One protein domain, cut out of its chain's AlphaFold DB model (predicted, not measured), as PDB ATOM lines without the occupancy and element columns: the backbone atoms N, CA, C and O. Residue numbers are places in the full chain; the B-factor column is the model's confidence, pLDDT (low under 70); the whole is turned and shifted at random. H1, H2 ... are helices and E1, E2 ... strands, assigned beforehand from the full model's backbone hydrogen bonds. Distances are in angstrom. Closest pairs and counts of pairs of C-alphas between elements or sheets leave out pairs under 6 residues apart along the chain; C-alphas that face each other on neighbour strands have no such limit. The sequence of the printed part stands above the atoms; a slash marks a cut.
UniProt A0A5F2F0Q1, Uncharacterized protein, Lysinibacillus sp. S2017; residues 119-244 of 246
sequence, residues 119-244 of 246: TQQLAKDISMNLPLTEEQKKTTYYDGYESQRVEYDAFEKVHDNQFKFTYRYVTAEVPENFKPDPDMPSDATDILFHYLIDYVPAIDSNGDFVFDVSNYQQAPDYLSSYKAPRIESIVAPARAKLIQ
ATOM      1  N   THR A 119     -26.369  31.794  16.744       94.56
ATOM      2  CA  THR A 119     -25.640  32.090  15.494       94.56
ATOM      3  C   THR A 119     -24.290  31.373  15.411       94.56
ATOM      4  O   THR A 119     -23.927  30.861  14.358       94.56
ATOM      5  N   GLN A 120     -23.564  31.259  16.529       94.00
ATOM      6  CA  GLN A 120     -22.307  30.501  16.590       94.00
ATOM      7  C   GLN A 120     -22.506  28.993  16.420       94.00
ATOM      8  O   GLN A 120     -21.697  28.349  15.758       94.00
ATOM      9  N   GLN A 121     -23.579  28.434  16.986       96.25
ATOM     10  CA  GLN A 121     -23.895  27.017  16.816       96.25
ATOM     11  C   GLN A 121     -24.277  26.730  15.364       96.25
ATOM     12  O   GLN A 121     -23.729  25.811  14.769       96.25
ATOM     13  N   LEU A 122     -25.113  27.575  14.756       96.62
ATOM     14  CA  LEU A 122     -25.448  27.435  13.342       96.62
ATOM     15  C   LEU A 122     -24.198  27.564  12.461       96.62
ATOM     16  O   LEU A 122     -23.998  26.748  11.571       96.62
ATOM     17  N   ALA A 123     -23.300  28.513  12.749       96.75
ATOM     18  CA  ALA A 123     -22.033  28.638  12.027       96.75
ATOM     19  C   ALA A 123     -21.173  27.362  12.109       96.75
ATOM     20  O   ALA A 123     -20.490  26.999  11.146       96.75
ATOM     21  N   LYS A 124     -21.209  26.664  13.248       96.00
ATOM     22  CA  LYS A 124     -20.544  25.374  13.429       96.00
ATOM     23  C   LYS A 124     -21.218  24.274  12.608       96.00
ATOM     24  O   LYS A 124     -20.518  23.555  11.898       96.00
ATOM     25  N   ASP A 125     -22.542  24.193  12.634       95.94
ATOM     26  CA  ASP A 125     -23.309  23.186  11.891       95.94
ATOM     27  C   ASP A 125     -23.152  23.362  10.369       95.94
ATOM     28  O   ASP A 125     -22.906  22.394   9.646       95.94
ATOM     29  N   ILE A 126     -23.165  24.609   9.882       96.62
ATOM     30  CA  ILE A 126     -22.852  24.946   8.484       96.62
ATOM     31  C   ILE A 126     -21.427  24.494   8.136       96.62
ATOM     32  O   ILE A 126     -21.212  23.878   7.095       96.62
ATOM     33  N   SER A 127     -20.443  24.744   9.012       95.69
ATOM     34  CA  SER A 127     -19.038  24.405   8.731       95.69
ATOM     35  C   SER A 127     -18.808  22.906   8.495       95.69
ATOM     36  O   SER A 127     -17.956  22.525   7.691       95.69
ATOM     37  N   MET A 128     -19.606  22.049   9.143       93.62
ATOM     38  CA  MET A 128     -19.557  20.598   8.946       93.62
ATOM     39  C   MET A 128     -20.037  20.194   7.546       93.62
ATOM     40  O   MET A 128     -19.508  19.238   6.977       93.62
ATOM     41  N   ASN A 129     -20.977  20.957   6.984       95.50
ATOM     42  CA  ASN A 129     -21.647  20.692   5.713       95.50
ATOM     43  C   ASN A 129     -21.108  21.527   4.539       95.50
ATOM     44  O   ASN A 129     -21.654  21.451   3.439       95.50
ATOM     45  N   LEU A 130     -20.030  22.296   4.739       95.75
ATOM     46  CA  LEU A 130     -19.375  23.029   3.654       95.75
ATOM     47  C   LEU A 130     -19.023  22.080   2.493       95.75
ATOM     48  O   LEU A 130     -18.485  20.996   2.756       95.75
ATOM     49  N   PRO A 131     -19.235  22.494   1.226       95.19
ATOM     50  CA  PRO A 131     -18.921  21.709   0.031       95.19
ATOM     51  C   PRO A 131     -17.408  21.710  -0.261       95.19
ATOM     52  O   PRO A 131     -16.952  22.047  -1.349       95.19
ATOM     53  N   LEU A 132     -16.621  21.351   0.749       94.88
ATOM     54  CA  LEU A 132     -15.167  21.309   0.759       94.88
ATOM     55  C   LEU A 132     -14.703  19.934   1.234       94.88
ATOM     56  O   LEU A 132     -15.358  19.275   2.046       94.88
ATOM     57  N   THR A 133     -13.531  19.519   0.769       95.25
ATOM     58  CA  THR A 133     -12.860  18.325   1.291       95.25
ATOM     59  C   THR A 133     -12.384  18.544   2.730       95.25
ATOM     60  O   THR A 133     -12.161  19.673   3.171       95.25
ATOM     61  N   GLU A 134     -12.159  17.456   3.467       94.69
ATOM     62  CA  GLU A 134     -11.672  17.529   4.851       94.69
ATOM     63  C   GLU A 134     -10.302  18.213   4.976       94.69
ATOM     64  O   GLU A 134     -10.051  18.894   5.966       94.69
ATOM     65  N   GLU A 135      -9.431  18.108   3.968       94.69
ATOM     66  CA  GLU A 135      -8.160  18.847   3.950       94.69
ATOM     67  C   GLU A 135      -8.381  20.352   3.763       94.69
ATOM     68  O   GLU A 135      -7.785  21.153   4.481       94.69
ATOM     69  N   GLN A 136      -9.294  20.752   2.873       95.44
ATOM     70  CA  GLN A 136      -9.637  22.163   2.664       95.44
ATOM     71  C   GLN A 136     -10.265  22.787   3.918       95.44
ATOM     72  O   GLN A 136      -9.953  23.921   4.291       95.44
ATOM     73  N   LYS A 137     -11.091  22.025   4.644       95.31
ATOM     74  CA  LYS A 137     -11.671  22.454   5.925       95.31
ATOM     75  C   LYS A 137     -10.605  22.794   6.980       95.31
ATOM     76  O   LYS A 137     -10.839  23.675   7.805       95.31
ATOM     77  N   LYS A 138      -9.409  22.185   6.942       94.94
ATOM     78  CA  LYS A 138      -8.315  22.492   7.894       94.94
ATOM     79  C   LYS A 138      -7.741  23.896   7.750       94.94
ATOM     80  O   LYS A 138      -7.169  24.402   8.709       94.94
ATOM     81  N   THR A 139      -7.887  24.517   6.584       95.31
ATOM     82  CA  THR A 139      -7.430  25.886   6.309       95.31
ATOM     83  C   THR A 139      -8.599  26.826   6.019       95.31
ATOM     84  O   THR A 139      -8.432  27.866   5.383       95.31
ATOM     85  N   THR A 140      -9.795  26.464   6.491       96.75
ATOM     86  CA  THR A 140     -11.004  27.268   6.326       96.75
ATOM     87  C   THR A 140     -11.309  28.062   7.590       96.75
ATOM     88  O   THR A 140     -11.262  27.549   8.711       96.75
ATOM     89  N   TYR A 141     -11.647  29.331   7.400       96.62
ATOM     90  CA  TYR A 141     -12.007  30.266   8.455       96.62
ATOM     91  C   TYR A 141     -13.472  30.662   8.321       96.62
ATOM     92  O   TYR A 141     -13.993  30.775   7.217       96.62
ATOM     93  N   TYR A 142     -14.131  30.890   9.448       97.00
ATOM     94  CA  TYR A 142     -15.401  31.592   9.518       97.00
ATOM     95  C   TYR A 142     -15.135  33.079   9.742       97.00
ATOM     96  O   TYR A 142     -14.550  33.464  10.759       97.00
ATOM     97  N   ASP A 143     -15.558  33.897   8.784       95.00
ATOM     98  CA  ASP A 143     -15.312  35.342   8.752       95.00
ATOM     99  C   ASP A 143     -16.428  36.136   9.452       95.00
ATOM    100  O   ASP A 143     -16.215  37.263   9.923       95.00
ATOM    101  N   GLY A 144     -17.609  35.533   9.587       93.94
ATOM    102  CA  GLY A 144     -18.693  36.048  10.407       93.94
ATOM    103  C   GLY A 144     -20.069  35.885   9.782       93.94
ATOM    104  O   GLY A 144     -20.237  35.336   8.696       93.94
ATOM    105  N   TYR A 145     -21.040  36.400  10.523       92.88
ATOM    106  CA  TYR A 145     -22.441  36.450  10.152       92.88
ATOM    107  C   TYR A 145     -22.834  37.899   9.868       92.88
ATOM    108  O   TYR A 145     -22.388  38.824  10.560       92.88
ATOM    109  N   GLU A 146     -23.646  38.070   8.835       89.75
ATOM    110  CA  GLU A 146     -24.225  39.331   8.406       89.75
ATOM    111  C   GLU A 146     -25.743  39.178   8.297       89.75
ATOM    112  O   GLU A 146     -26.249  38.237   7.677       89.75
ATOM    113  N   SER A 147     -26.457  40.126   8.897       84.50
ATOM    114  CA  SER A 147     -27.878  40.348   8.677       84.50
ATOM    115  C   SER A 147     -28.081  41.755   8.135       84.50
ATOM    116  O   SER A 147     -27.689  42.739   8.763       84.50
ATOM    117  N   GLN A 148     -28.676  41.853   6.949       74.88
ATOM    118  CA  GLN A 148     -28.953  43.131   6.299       74.88
ATOM    119  C   GLN A 148     -30.453  43.291   6.075       74.88
ATOM    120  O   GLN A 148     -31.147  42.348   5.686       74.88
ATOM    121  N   ARG A 149     -30.942  44.506   6.335       65.38
ATOM    122  CA  ARG A 149     -32.311  44.923   6.022       65.38
ATOM    123  C   ARG A 149     -32.434  45.275   4.540       65.38
ATOM    124  O   ARG A 149     -31.466  45.743   3.948       65.38
ATOM    125  N   VAL A 150     -33.633  45.114   3.977       63.41
ATOM    126  CA  VAL A 150     -33.978  45.631   2.650       63.41
ATOM    127  C   VAL A 150     -33.663  47.117   2.643       63.41
ATOM    128  O   VAL A 150     -34.173  47.862   3.477       63.41
ATOM    129  N   GLU A 151     -32.845  47.549   1.697       56.78
ATOM    130  CA  GLU A 151     -32.577  48.964   1.481       56.78
ATOM    131  C   GLU A 151     -33.313  49.415   0.222       56.78
ATOM    132  O   GLU A 151     -33.282  48.729  -0.804       56.78
ATOM    133  N   TYR A 152     -34.000  50.552   0.312       51.72
ATOM    134  CA  TYR A 152     -34.666  51.198  -0.814       51.72
ATOM    135  C   TYR A 152     -34.028  52.562  -1.067       51.72
ATOM    136  O   TYR A 152     -33.831  53.331  -0.128       51.72
ATOM    137  N   ASP A 153     -33.786  52.892  -2.334       51.75
ATOM    138  CA  ASP A 153     -33.498  54.262  -2.769       51.75
ATOM    139  C   ASP A 153     -34.692  54.770  -3.576       51.75
ATOM    140  O   ASP A 153     -35.002  54.244  -4.649       51.75
ATOM    141  N   ALA A 154     -35.378  55.787  -3.047       53.50
ATOM    142  CA  ALA A 154     -36.582  56.415  -3.591       53.50
ATOM    143  C   ALA A 154     -37.782  55.473  -3.778       53.50
ATOM    144  O   ALA A 154     -38.801  55.657  -3.122       53.50
ATOM    145  N   PHE A 155     -37.680  54.501  -4.682       51.88
ATOM    146  CA  PHE A 155     -38.689  53.488  -5.000       51.88
ATOM    147  C   PHE A 155     -38.073  52.189  -5.551       51.88
ATOM    148  O   PHE A 155     -38.809  51.266  -5.899       51.88
ATOM    149  N   GLU A 156     -36.744  52.109  -5.662       51.28
ATOM    150  CA  GLU A 156     -36.039  50.936  -6.169       51.28
ATOM    151  C   GLU A 156     -35.462  50.140  -5.003       51.28
ATOM    152  O   GLU A 156     -34.823  50.690  -4.105       51.28
ATOM    153  N   LYS A 157     -35.722  48.830  -5.011       55.41
ATOM    154  CA  LYS A 157     -35.117  47.892  -4.070       55.41
ATOM    155  C   LYS A 157     -33.631  47.788  -4.411       55.41
ATOM    156  O   LYS A 157     -33.288  47.314  -5.492       55.41
ATOM    157  N   VAL A 158     -32.778  48.251  -3.507       54.97
ATOM    158  CA  VAL A 158     -31.317  48.266  -3.678       54.97
ATOM    159  C   VAL A 158     -30.722  46.949  -3.190       54.97
ATOM    160  O   VAL A 158     -29.863  46.374  -3.856       54.97
ATOM    161  N   HIS A 159     -31.226  46.439  -2.065       56.84
ATOM    162  CA  HIS A 159     -30.780  45.183  -1.468       56.84
ATOM    163  C   HIS A 159     -31.960  44.340  -0.989       56.84
ATOM    164  O   HIS A 159     -32.949  44.866  -0.482       56.84
ATOM    165  N   ASP A 160     -31.848  43.021  -1.124       60.34
ATOM    166  CA  ASP A 160     -32.756  42.071  -0.488       60.34
ATOM    167  C   ASP A 160     -32.414  41.946   0.999       60.34
ATOM    168  O   ASP A 160     -31.267  42.157   1.395       60.34
ATOM    169  N   ASN A 161     -33.399  41.595   1.835       60.44
ATOM    170  CA  ASN A 161     -33.049  41.149   3.175       60.44
ATOM    171  C   ASN A 161     -32.148  39.922   3.001       60.44
ATOM    172  O   ASN A 161     -32.501  39.010   2.248       60.44
ATOM    173  N   GLN A 162     -31.031  39.877   3.716       78.25
ATOM    174  CA  GLN A 162     -30.138  38.728   3.663       78.25
ATOM    175  C   GLN A 162     -29.669  38.335   5.055       78.25
ATOM    176  O   GLN A 162     -29.271  39.177   5.858       78.25
ATOM    177  N   PHE A 163     -29.709  37.031   5.307       89.69
ATOM    178  CA  PHE A 163     -28.933  36.372   6.343       89.69
ATOM    179  C   PHE A 163     -27.804  35.631   5.647       89.69
ATOM    180  O   PHE A 163     -28.062  34.871   4.713       89.69
ATOM    181  N   LYS A 164     -26.565  35.858   6.075       92.94
ATOM    182  CA  LYS A 164     -25.402  35.303   5.388       92.94
ATOM    183  C   LYS A 164     -24.303  34.919   6.360       92.94
ATOM    184  O   LYS A 164     -23.957  35.692   7.253       92.94
ATOM    185  N   PHE A 165     -23.749  33.727   6.173       95.75
ATOM    186  CA  PHE A 165     -22.592  33.234   6.915       95.75
ATOM    187  C   PHE A 165     -21.425  33.073   5.949       95.75
ATOM    188  O   PHE A 165     -21.501  32.261   5.031       95.75
ATOM    189  N   THR A 166     -20.352  33.829   6.158       95.88
ATOM    190  CA  THR A 166     -19.205  33.837   5.245       95.88
ATOM    191  C   THR A 166     -18.074  32.973   5.783       95.88
ATOM    192  O   THR A 166     -17.622  33.130   6.924       95.88
ATOM    193  N   TYR A 167     -17.584  32.089   4.922       96.62
ATOM    194  CA  TYR A 167     -16.421  31.244   5.142       96.62
ATOM    195  C   TYR A 167     -15.357  31.544   4.098       96.62
ATOM    196  O   TYR A 167     -15.656  31.964   2.981       96.62
ATOM    197  N   ARG A 168     -14.102  31.292   4.455       96.56
ATOM    198  CA  ARG A 168     -12.958  31.530   3.587       96.56
ATOM    199  C   ARG A 168     -11.996  30.367   3.640       96.56
ATOM    200  O   ARG A 168     -11.348  30.138   4.662       96.56
ATOM    201  N   TYR A 169     -11.905  29.649   2.531       95.31
ATOM    202  CA  TYR A 169     -10.905  28.614   2.322       95.31
ATOM    203  C   TYR A 169      -9.603  29.256   1.836       95.31
ATOM    204  O   TYR A 169      -9.610  30.024   0.872       95.31
ATOM    205  N   VAL A 170      -8.492  28.955   2.514       95.25
ATOM    206  CA  VAL A 170      -7.169  29.508   2.203       95.25
ATOM    207  C   VAL A 170      -6.240  28.411   1.692       95.25
ATOM    208  O   VAL A 170      -6.110  27.361   2.326       95.25
ATOM    209  N   THR A 171      -5.557  28.653   0.574       94.75
ATOM    210  CA  THR A 171      -4.611  27.697  -0.021       94.75
ATOM    211  C   THR A 171      -3.398  28.375  -0.642       94.75
ATOM    212  O   THR A 171      -3.472  29.520  -1.070       94.75
ATOM    213  N   ALA A 172      -2.278  27.657  -0.699       93.75
ATOM    214  CA  ALA A 172      -1.101  28.043  -1.480       93.75
ATOM    215  C   ALA A 172      -1.103  27.412  -2.887       93.75
ATOM    216  O   ALA A 172      -0.197  27.658  -3.680       93.75
ATOM    217  N   GLU A 173      -2.092  26.567  -3.193       93.06
ATOM    218  CA  GLU A 173      -2.244  25.953  -4.510       93.06
ATOM    219  C   GLU A 173      -2.635  27.011  -5.544       93.06
ATOM    220  O   GLU A 173      -3.639  27.707  -5.384       93.06
ATOM    221  N   VAL A 174      -1.814  27.141  -6.587       91.19
ATOM    222  CA  VAL A 174      -1.966  28.181  -7.607       91.19
ATOM    223  C   VAL A 174      -3.168  27.860  -8.508       91.19
ATOM    224  O   VAL A 174      -3.161  26.808  -9.149       91.19
ATOM    225  N   PRO A 175      -4.172  28.753  -8.605       90.06
ATOM    226  CA  PRO A 175      -5.318  28.578  -9.495       90.06
ATOM    227  C   PRO A 175      -4.888  28.514 -10.968       90.06
ATOM    228  O   PRO A 175      -4.004  29.259 -11.392       90.06
ATOM    229  N   GLU A 176      -5.553  27.695 -11.786       88.06
ATOM    230  CA  GLU A 176      -5.237  27.579 -13.224       88.06
ATOM    231  C   GLU A 176      -5.365  28.913 -13.977       88.06
ATOM    232  O   GLU A 176      -4.623  29.192 -14.919       88.06
ATOM    233  N   ASN A 177      -6.298  29.762 -13.548       84.56
ATOM    234  CA  ASN A 177      -6.558  31.083 -14.110       84.56
ATOM    235  C   ASN A 177      -5.775  32.201 -13.400       84.56
ATOM    236  O   ASN A 177      -6.163  33.369 -13.508       84.56
ATOM    237  N   PHE A 178      -4.703  31.871 -12.667       87.25
ATOM    238  CA  PHE A 178      -3.973  32.854 -11.877       87.25
ATOM    239  C   PHE A 178      -3.417  34.001 -12.722       87.25
ATOM    240  O   PHE A 178      -2.657  33.806 -13.674       87.25
ATOM    241  N   LYS A 179      -3.784  35.221 -12.327       84.38
ATOM    242  CA  LYS A 179      -3.195  36.466 -12.810       84.38
ATOM    243  C   LYS A 179      -2.831  37.292 -11.579       84.38
ATOM    244  O   LYS A 179      -3.723  37.535 -10.772       84.38
ATOM    245  N   PRO A 180      -1.561  37.704 -11.417       81.88
ATOM    246  CA  PRO A 180      -1.177  38.575 -10.316       81.88
ATOM    247  C   PRO A 180      -2.037  39.835 -10.309       81.88
ATOM    248  O   PRO A 180      -2.290  40.410 -11.374       81.88
ATOM    249  N   ASP A 181      -2.457  40.262  -9.119       82.19
ATOM    250  CA  ASP A 181      -3.139  41.543  -8.966       82.19
ATOM    251  C   ASP A 181      -2.248  42.658  -9.542       82.19
ATOM    252  O   ASP A 181      -1.028  42.610  -9.352       82.19
ATOM    253  N   PRO A 182      -2.806  43.671 -10.233       83.06
ATOM    254  CA  PRO A 182      -2.010  44.737 -10.846       83.06
ATOM    255  C   PRO A 182      -1.059  45.446  -9.873       83.06
ATOM    256  O   PRO A 182       0.000  45.919 -10.280       83.06
ATOM    257  N   ASP A 183      -1.436  45.486  -8.593       83.81
ATOM    258  CA  ASP A 183      -0.696  46.138  -7.514       83.81
ATOM    259  C   ASP A 183       0.224  45.177  -6.735       83.81
ATOM    260  O   ASP A 183       0.901  45.591  -5.789       83.81
ATOM    261  N   MET A 184       0.272  43.893  -7.109       87.62
ATOM    262  CA  MET A 184       1.145  42.903  -6.478       87.62
ATOM    263  C   MET A 184       2.610  43.148  -6.886       87.62
ATOM    264  O   MET A 184       2.933  43.106  -8.078       87.62
ATOM    265  N   PRO A 185       3.534  43.366  -5.929       89.50
ATOM    266  CA  PRO A 185       4.957  43.499  -6.225       89.50
ATOM    267  C   PRO A 185       5.528  42.241  -6.887       89.50
ATOM    268  O   PRO A 185       5.173  41.119  -6.532       89.50
ATOM    269  N   SER A 186       6.476  42.412  -7.812       89.00
ATOM    270  CA  SER A 186       7.109  41.291  -8.528       89.00
ATOM    271  C   SER A 186       7.925  40.355  -7.631       89.00
ATOM    272  O   SER A 186       8.254  39.245  -8.037       89.00
ATOM    273  N   ASP A 187       8.304  40.820  -6.443       89.62
ATOM    274  CA  ASP A 187       9.034  40.079  -5.416       89.62
ATOM    275  C   ASP A 187       8.121  39.569  -4.286       89.62
ATOM    276  O   ASP A 187       8.609  39.204  -3.214       89.62
ATOM    277  N   ALA A 188       6.803  39.530  -4.513       90.38
ATOM    278  CA  ALA A 188       5.846  38.957  -3.578       90.38
ATOM    279  C   ALA A 188       6.139  37.468  -3.303       90.38
ATOM    280  O   ALA A 188       6.376  36.660  -4.202       90.38
ATOM    281  N   THR A 189       6.088  37.111  -2.026       89.94
ATOM    282  CA  THR A 189       6.279  35.762  -1.477       89.94
ATOM    283  C   THR A 189       5.089  35.386  -0.597       89.94
ATOM    284  O   THR A 189       4.254  36.239  -0.290       89.94
ATOM    285  N   ASP A 190       5.004  34.119  -0.182       90.81
ATOM    286  CA  ASP A 190       3.910  33.607   0.657       90.81
ATOM    287  C   ASP A 190       2.520  33.940   0.081       90.81
ATOM    288  O   ASP A 190       1.611  34.345   0.807       90.81
ATOM    289  N   ILE A 191       2.370  33.818  -1.244       92.00
ATOM    290  CA  ILE A 191       1.098  34.088  -1.916       92.00
ATOM    291  C   ILE A 191       0.091  33.015  -1.492       92.00
ATOM    292  O   ILE A 191       0.318  31.822  -1.698       92.00
ATOM    293  N   LEU A 192      -1.019  33.452  -0.904       93.69
ATOM    294  CA  LEU A 192      -2.151  32.606  -0.546       93.69
ATOM    295  C   LEU A 192      -3.401  33.089  -1.269       93.69
ATOM    296  O   LEU A 192      -3.637  34.291  -1.397       93.69
ATOM    297  N   PHE A 193      -4.221  32.133  -1.676       93.44
ATOM    298  CA  PHE A 193      -5.474  32.325  -2.384       93.44
ATOM    299  C   PHE A 193      -6.639  32.082  -1.431       93.44
ATOM    300  O   PHE A 193      -6.650  31.103  -0.683       93.44
ATOM    301  N   HIS A 194      -7.603  32.996  -1.452       94.38
ATOM    302  CA  HIS A 194      -8.731  33.057  -0.531       94.38
ATOM    303  C   HIS A 194     -10.024  32.902  -1.318       94.38
ATOM    304  O   HIS A 194     -10.417  33.813  -2.048       94.38
ATOM    305  N   TYR A 195     -10.694  31.770  -1.145       94.00
ATOM    306  CA  TYR A 195     -11.984  31.488  -1.766       94.00
ATOM    307  C   TYR A 195     -13.096  31.737  -0.757       94.00
ATOM    308  O   TYR A 195     -13.156  31.067   0.277       94.00
ATOM    309  N   LEU A 196     -13.957  32.709  -1.054       95.00
ATOM    310  CA  LEU A 196     -15.113  33.034  -0.223       95.00
ATOM    311  C   LEU A 196     -16.287  32.120  -0.566       95.00
ATOM    312  O   LEU A 196     -16.605  31.918  -1.739       95.00
ATOM    313  N   ILE A 197     -16.923  31.585   0.470       95.88
ATOM    314  CA  ILE A 197     -18.111  30.740   0.384       95.88
ATOM    315  C   ILE A 197     -19.135  31.314   1.351       95.88
ATOM    316  O   ILE A 197     -18.934  31.296   2.566       95.88
ATOM    317  N   ASP A 198     -20.235  31.810   0.806       95.50
ATOM    318  CA  ASP A 198     -21.356  32.323   1.574       95.50
ATOM    319  C   ASP A 198     -22.421  31.233   1.713       95.50
ATOM    320  O   ASP A 198     -22.845  30.645   0.725       95.50
ATOM    321  N   TYR A 199     -22.874  30.964   2.934       95.31
ATOM    322  CA  TYR A 199     -24.080  30.181   3.178       95.31
ATOM    323  C   TYR A 199     -25.272  31.118   3.379       95.31
ATOM    324  O   TYR A 199     -25.256  31.980   4.267       95.31
ATOM    325  N   VAL A 200     -26.309  30.915   2.568       92.12
ATOM    326  CA  VAL A 200     -27.599  31.601   2.667       92.12
ATOM    327  C   VAL A 200     -28.619  30.616   3.247       92.12
ATOM    328  O   VAL A 200     -28.896  29.593   2.608       92.12
ATOM    329  N   PRO A 201     -29.186  30.885   4.440       91.75
ATOM    330  CA  PRO A 201     -30.131  29.983   5.080       91.75
ATOM    331  C   PRO A 201     -31.331  29.649   4.192       91.75
ATOM    332  O   PRO A 201     -31.905  30.526   3.551       91.75
ATOM    333  N   ALA A 202     -31.734  28.382   4.217       90.94
ATOM    334  CA  ALA A 202     -33.063  27.941   3.810       90.94
ATOM    335  C   ALA A 202     -33.696  27.138   4.942       90.94
ATOM    336  O   ALA A 202     -32.993  26.566   5.778       90.94
ATOM    337  N   ILE A 203     -35.024  27.127   4.953       92.38
ATOM    338  CA  ILE A 203     -35.842  26.507   5.991       92.38
ATOM    339  C   ILE A 203     -36.761  25.488   5.320       92.38
ATOM    340  O   ILE A 203     -37.400  25.808   4.312       92.38
ATOM    341  N   ASP A 204     -36.789  24.264   5.841       92.69
ATOM    342  CA  ASP A 204     -37.650  23.196   5.333       92.69
ATOM    343  C   ASP A 204     -39.098  23.320   5.840       92.69
ATOM    344  O   ASP A 204     -39.473  24.267   6.529       92.69
ATOM    345  N   SER A 205     -39.946  22.340   5.515       91.75
ATOM    346  CA  SER A 205     -41.346  22.320   5.954       91.75
ATOM    347  C   SER A 205     -41.546  22.145   7.466       91.75
ATOM    348  O   SER A 205     -42.668  22.319   7.937       91.75
ATOM    349  N   ASN A 206     -40.509  21.763   8.213       93.38
ATOM    350  CA  ASN A 206     -40.554  21.567   9.662       93.38
ATOM    351  C   ASN A 206     -40.040  22.793  10.431       93.38
ATOM    352  O   ASN A 206     -40.178  22.841  11.652       93.38
ATOM    353  N   GLY A 207     -39.490  23.789   9.733       92.06
ATOM    354  CA  GLY A 207     -38.842  24.936  10.359       92.06
ATOM    355  C   GLY A 207     -37.357  24.702  10.650       92.06
ATOM    356  O   GLY A 207     -36.770  25.468  11.415       92.06
ATOM    357  N   ASP A 208     -36.746  23.669  10.065       95.12
ATOM    358  CA  ASP A 208     -35.342  23.318  10.267       95.12
ATOM    359  C   ASP A 208     -34.437  23.921   9.188       95.12
ATOM    360  O   ASP A 208     -34.823  24.076   8.028       95.12
ATOM    361  N   PHE A 209     -33.203  24.261   9.575       94.94
ATOM    362  CA  PHE A 209     -32.192  24.774   8.650       94.94
ATOM    363  C   PHE A 209     -31.734  23.682   7.680       94.94
ATOM    364  O   PHE A 209     -31.376  22.576   8.086       94.94
ATOM    365  N   VAL A 210     -31.694  24.026   6.394       94.06
ATOM    366  CA  VAL A 210     -31.305  23.119   5.309       94.06
ATOM    367  C   VAL A 210     -29.860  23.374   4.894       94.06
ATOM    368  O   VAL A 210     -29.456  24.518   4.676       94.06
ATOM    369  N   PHE A 211     -29.074  22.308   4.747       94.38
ATOM    370  CA  PHE A 211     -27.644  22.367   4.420       94.38
ATOM    371  C   PHE A 211     -27.335  21.817   3.020       94.38
ATOM    372  O   PHE A 211     -26.362  21.087   2.835       94.38
ATOM    373  N   ASP A 212     -28.155  22.161   2.029       92.12
ATOM    374  CA  ASP A 212     -27.962  21.706   0.653       92.12
ATOM    375  C   ASP A 212     -26.864  22.498  -0.063       92.12
ATOM    376  O   ASP A 212     -26.647  23.678   0.202       92.12
ATOM    377  N   VAL A 213     -26.194  21.873  -1.040       88.94
ATOM    378  CA  VAL A 213     -25.112  22.514  -1.817       88.94
ATOM    379  C   VAL A 213     -25.580  23.814  -2.489       88.94
ATOM    380  O   VAL A 213     -24.809  24.762  -2.587       88.94
ATOM    381  N   SER A 214     -26.852  23.900  -2.891       91.12
ATOM    382  CA  SER A 214     -27.449  25.109  -3.478       91.12
ATOM    383  C   SER A 214     -27.496  26.314  -2.535       91.12
ATOM    384  O   SER A 214     -27.645  27.441  -3.003       91.12
ATOM    385  N   ASN A 215     -27.386  26.094  -1.225       91.81
ATOM    386  CA  ASN A 215     -27.343  27.154  -0.221       91.81
ATOM    387  C   ASN A 215     -25.951  27.764  -0.056       91.81
ATOM    388  O   ASN A 215     -25.822  28.791   0.608       91.81
ATOM    389  N   TYR A 216     -24.927  27.154  -0.657       93.69
ATOM    390  CA  TYR A 216     -23.560  27.651  -0.640       93.69
ATOM    391  C   TYR A 216     -23.258  28.366  -1.952       93.69
ATOM    392  O   TYR A 216     -23.307  27.787  -3.036       93.69
ATOM    393  N   GLN A 217     -22.917  29.640  -1.844       93.06
ATOM    394  CA  GLN A 217     -22.558  30.500  -2.956       93.06
ATOM    395  C   GLN A 217     -21.068  30.795  -2.860       93.06
ATOM    396  O   GLN A 217     -20.619  31.565  -2.012       93.06
ATOM    397  N   GLN A 218     -20.285  30.146  -3.715       90.19
ATOM    398  CA  GLN A 218     -18.869  30.457  -3.836       90.19
ATOM    399  C   GLN A 218     -18.697  31.693  -4.720       90.19
ATOM    400  O   GLN A 218     -19.280  31.774  -5.804       90.19
ATOM    401  N   ALA A 219     -17.883  32.647  -4.268       87.00
ATOM    402  CA  ALA A 219     -17.494  33.776  -5.101       87.00
ATOM    403  C   ALA A 219     -16.773  33.269  -6.368       87.00
ATOM    404  O   ALA A 219     -15.983  32.325  -6.283       87.00
ATOM    405  N   PRO A 220     -17.029  33.869  -7.546       81.94
ATOM    406  CA  PRO A 220     -16.452  33.397  -8.805       81.94
ATOM    407  C   PRO A 220     -14.926  33.542  -8.845       81.94
ATOM    408  O   PRO A 220     -14.255  32.757  -9.512       81.94
ATOM    409  N   ASP A 221     -14.394  34.514  -8.104       85.00
ATOM    410  CA  ASP A 221     -12.976  34.835  -8.043       85.00
ATOM    411  C   ASP A 221     -12.414  34.609  -6.632       85.00
ATOM    412  O   ASP A 221     -13.136  34.619  -5.629       85.00
ATOM    413  N   TYR A 222     -11.097  34.422  -6.565       89.12
ATOM    414  CA  TYR A 222     -10.341  34.398  -5.317       89.12
ATOM    415  C   TYR A 222      -9.725  35.771  -5.042       89.12
ATOM    416  O   TYR A 222      -9.424  36.540  -5.954       89.12
ATOM    417  N   LEU A 223      -9.469  36.045  -3.767       89.81
ATOM    418  CA  LEU A 223      -8.601  37.144  -3.348       89.81
ATOM    419  C   LEU A 223      -7.196  36.603  -3.076       89.81
ATOM    420  O   LEU A 223      -7.042  35.431  -2.727       89.81
ATOM    421  N   SER A 224      -6.170  37.444  -3.209       90.50
ATOM    422  CA  SER A 224      -4.790  37.064  -2.905       90.50
ATOM    423  C   SER A 224      -4.261  37.813  -1.676       90.50
ATOM    424  O   SER A 224      -4.543  38.992  -1.464       90.50
ATOM    425  N   SER A 225      -3.500  37.121  -0.831       91.88
ATOM    426  CA  SER A 225      -2.674  37.737   0.214       91.88
ATOM    427  C   SER A 225      -1.222  37.383  -0.033       91.88
ATOM    428  O   SER A 225      -0.943  36.274  -0.477       91.88
ATOM    429  N   TYR A 226      -0.301  38.275   0.304       91.88
ATOM    430  CA  TYR A 226       1.122  38.070   0.052       91.88
ATOM    431  C   TYR A 226       1.979  38.914   0.993       91.88
ATOM    432  O   TYR A 226       1.513  39.889   1.595       91.88
ATOM    433  N   LYS A 227       3.261  38.561   1.075       90.19
ATOM    434  CA  LYS A 227       4.299  39.347   1.743       90.19
ATOM    435  C   LYS A 227       5.305  39.865   0.730       90.19
ATOM    436  O   LYS A 227       5.769  39.118  -0.125       90.19
ATOM    437  N   ALA A 228       5.696  41.120   0.872       88.06
ATOM    438  CA  ALA A 228       6.766  41.750   0.114       88.06
ATOM    439  C   ALA A 228       7.611  42.626   1.057       88.06
ATOM    440  O   ALA A 228       7.192  42.917   2.184       88.06
ATOM    441  N   PRO A 229       8.813  43.072   0.655       85.19
ATOM    442  CA  PRO A 229       9.625  43.946   1.490       85.19
ATOM    443  C   PRO A 229       8.842  45.193   1.926       85.19
ATOM    444  O   PRO A 229       8.531  46.065   1.119       85.19
ATOM    445  N   ARG A 230       8.570  45.294   3.237       81.19
ATOM    446  CA  ARG A 230       7.816  46.386   3.894       81.19
ATOM    447  C   ARG A 230       6.305  46.419   3.615       81.19
ATOM    448  O   ARG A 230       5.669  47.399   3.997       81.19
ATOM    449  N   ILE A 231       5.734  45.388   2.992       82.88
ATOM    450  CA  ILE A 231       4.297  45.305   2.695       82.88
ATOM    451  C   ILE A 231       3.786  43.910   3.055       82.88
ATOM    452  O   ILE A 231       4.305  42.907   2.574       82.88
ATOM    453  N   GLU A 232       2.727  43.848   3.852       80.00
ATOM    454  CA  GLU A 232       1.927  42.637   4.028       80.00
ATOM    455  C   GLU A 232       0.497  42.958   3.602       80.00
ATOM    456  O   GLU A 232      -0.136  43.855   4.164       80.00
ATOM    457  N   SER A 233       0.000  42.253   2.586       83.81
ATOM    458  CA  SER A 233      -1.407  42.322   2.195       83.81
ATOM    459  C   SER A 233      -2.141  41.189   2.898       83.81
ATOM    460  O   SER A 233      -1.907  40.023   2.586       83.81
ATOM    461  N   ILE A 234      -2.983  41.516   3.880       80.38
ATOM    462  CA  ILE A 234      -3.771  40.547   4.651       80.38
ATOM    463  C   ILE A 234      -5.250  40.747   4.325       80.38
ATOM    464  O   ILE A 234      -5.798  41.824   4.534       80.38
ATOM    465  N   VAL A 235      -5.903  39.678   3.862       78.75
ATOM    466  CA  VAL A 235      -7.327  39.681   3.473       78.75
ATOM    467  C   VAL A 235      -8.251  39.278   4.639       78.75
ATOM    468  O   VAL A 235      -9.463  39.450   4.575       78.75
ATOM    469  N   ALA A 236      -7.704  38.754   5.742       77.88
ATOM    470  CA  ALA A 236      -8.510  38.236   6.846       77.88
ATOM    471  C   ALA A 236      -9.163  39.330   7.711       77.88
ATOM    472  O   ALA A 236      -8.444  40.192   8.221       77.88
ATOM    473  N   PRO A 237     -10.484  39.264   7.982       79.06
ATOM    474  CA  PRO A 237     -11.099  40.146   8.960       79.06
ATOM    475  C   PRO A 237     -10.598  39.818  10.371       79.06
ATOM    476  O   PRO A 237     -10.343  38.663  10.711       79.06
ATOM    477  N   ALA A 238     -10.534  40.834  11.234       75.75
ATOM    478  CA  ALA A 238      -9.998  40.714  12.596       75.75
ATOM    479  C   ALA A 238     -10.726  39.679  13.480       75.75
ATOM    480  O   ALA A 238     -10.174  39.206  14.469       75.75
ATOM    481  N   ARG A 239     -11.973  39.337  13.133       84.62
ATOM    482  CA  ARG A 239     -12.819  38.379  13.859       84.62
ATOM    483  C   ARG A 239     -12.794  36.960  13.284       84.62
ATOM    484  O   ARG A 239     -13.511  36.111  13.810       84.62
ATOM    485  N   ALA A 240     -12.030  36.718  12.217       90.56
ATOM    486  CA  ALA A 240     -11.984  35.418  11.565       90.56
ATOM    487  C   ALA A 240     -11.503  34.337  12.539       90.56
ATOM    488  O   ALA A 240     -10.496  34.505  13.231       90.56
ATOM    489  N   LYS A 241     -12.212  33.209  12.578       93.75
ATOM    490  CA  LYS A 241     -11.849  32.052  13.404       93.75
ATOM    491  C   LYS A 241     -11.674  30.830  12.528       93.75
ATOM    492  O   LYS A 241     -12.499  30.582  11.659       93.75
ATOM    493  N   LEU A 242     -10.627  30.050  12.776       94.62
ATOM    494  CA  LEU A 242     -10.485  28.747  12.129       94.62
ATOM    495  C   LEU A 242     -11.700  27.882  12.485       94.62
ATOM    496  O   LEU A 242     -12.063  27.832  13.661       94.62
ATOM    497  N   ILE A 243     -12.305  27.196  11.510       95.19
ATOM    498  CA  ILE A 243     -13.566  26.476  11.758       95.19
ATOM    499  C   ILE A 243     -13.435  25.350  12.795       95.19
ATOM    500  O   ILE A 243     -14.390  25.031  13.491       95.19
ATOM    501  N   GLN A 244     -12.229  24.806  12.979       90.62
ATOM    502  CA  GLN A 244     -11.926  23.815  14.022       90.62
ATOM    503  C   GLN A 244     -11.984  24.385  15.449       90.62
ATOM    504  O   GLN A 244     -12.077  23.629  16.411       90.62
TER     505      GLN A 244
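Overview. This is residues 119 to 244 of the 246 residues of an uncharacterized protein of Lysinibacillus sp. S2017 (UniProt A0A5F2F0Q1). A long, twisted antiparallel sheet runs through the model, with E1, E4 and E5 side by side, E6 and E7 along different parts of E5, and E8 beside E7. H1 packs slantwise on the sheet over E1 and E4, and the small hairpin of E2 and E3 continues E1 and E4 as an arm. The printed part has 126 residues, with two named helices followed by eight named strands, H1 H2 E1 E2 E3 E4 E5 E6 E7 E8, in the class mixed, helices and strands. It is only just loose, close to compact, with a radius of gyration of the C-alphas of 17.1 A and spans of 54 by 44 by 28 A.

Along the chain. Find C-alpha 189 at (6.279, 35.762, -1.477); from there E5, residues 189 to 199, runs 31.2 A to C-alpha 199 at (-24.080, 30.181, 3.178). Next come E4, residues 162 to 171, 28.1 A long, and E1, residues 140 to 148, 24.0 A. Look then for E6, residues 216 to 218, E7, residues 223 to 228, 16.4 A, and E8, residues 231 to 233. E2 holds residues 151 to 153 and E3 residues 156 to 159. H1, residues 119 to 129, begins at (-25.640, 32.090, 15.494) and measures 15.5 A; H2 is residues 134 to 137.

Arrangement. Start at E5, whose pairing is staggered: E4 lies on one side, E6 and E7 on the other, E6 beside residues 196 to 199 and E7 beside 189 to 194. E4, E5 and E6 form a meander, each strand the antiparallel neighbour of the one before. Check N 167 and O 197, 2.8 A apart, for the hairpin E4 and E5, N 198 and O 217, 2.9 A, for the hairpin E5 and E6, and N 192 and O 225, 2.9 A, for E5 and E7. E1 and E4 are antiparallel, with N 143 and O 166 2.9 A apart; the hairpin E7 and E8 has N 228 and O 231 at 2.8 A. E1 runs on into E2 at 55 degrees, and E3 runs on into E4 at 44 degrees; in the hairpin E2 and E3, N 153 and O 156 are 3.0 A apart. H1 is on the branched sheet at a height of 8.9 A, over E4 and only just over E1, with 3 C-alphas; its closest C-alphas to E4 are those of Ala 123 and Phe 165, 6.9 A. H2 only grazes the sheet; its closest C-alphas to E4 are those of Gln 136 and Tyr 169, 6.6 A. In H1, 6 of 7 O i to N i+4 pairs are within hydrogen-bond range, and H2 is too short for such a pair.

Size, cuts and confidence. The two C-alphas farthest apart, those of Ser 205 and Pro 229, are 55.5 A from each other. The printed part has no cut. The links E4 to E5 and E5 to E6, 17 and 16 residues, are long. Residues 149 to 161 have pLDDT under 70, while the mean of the printed part is 87.3.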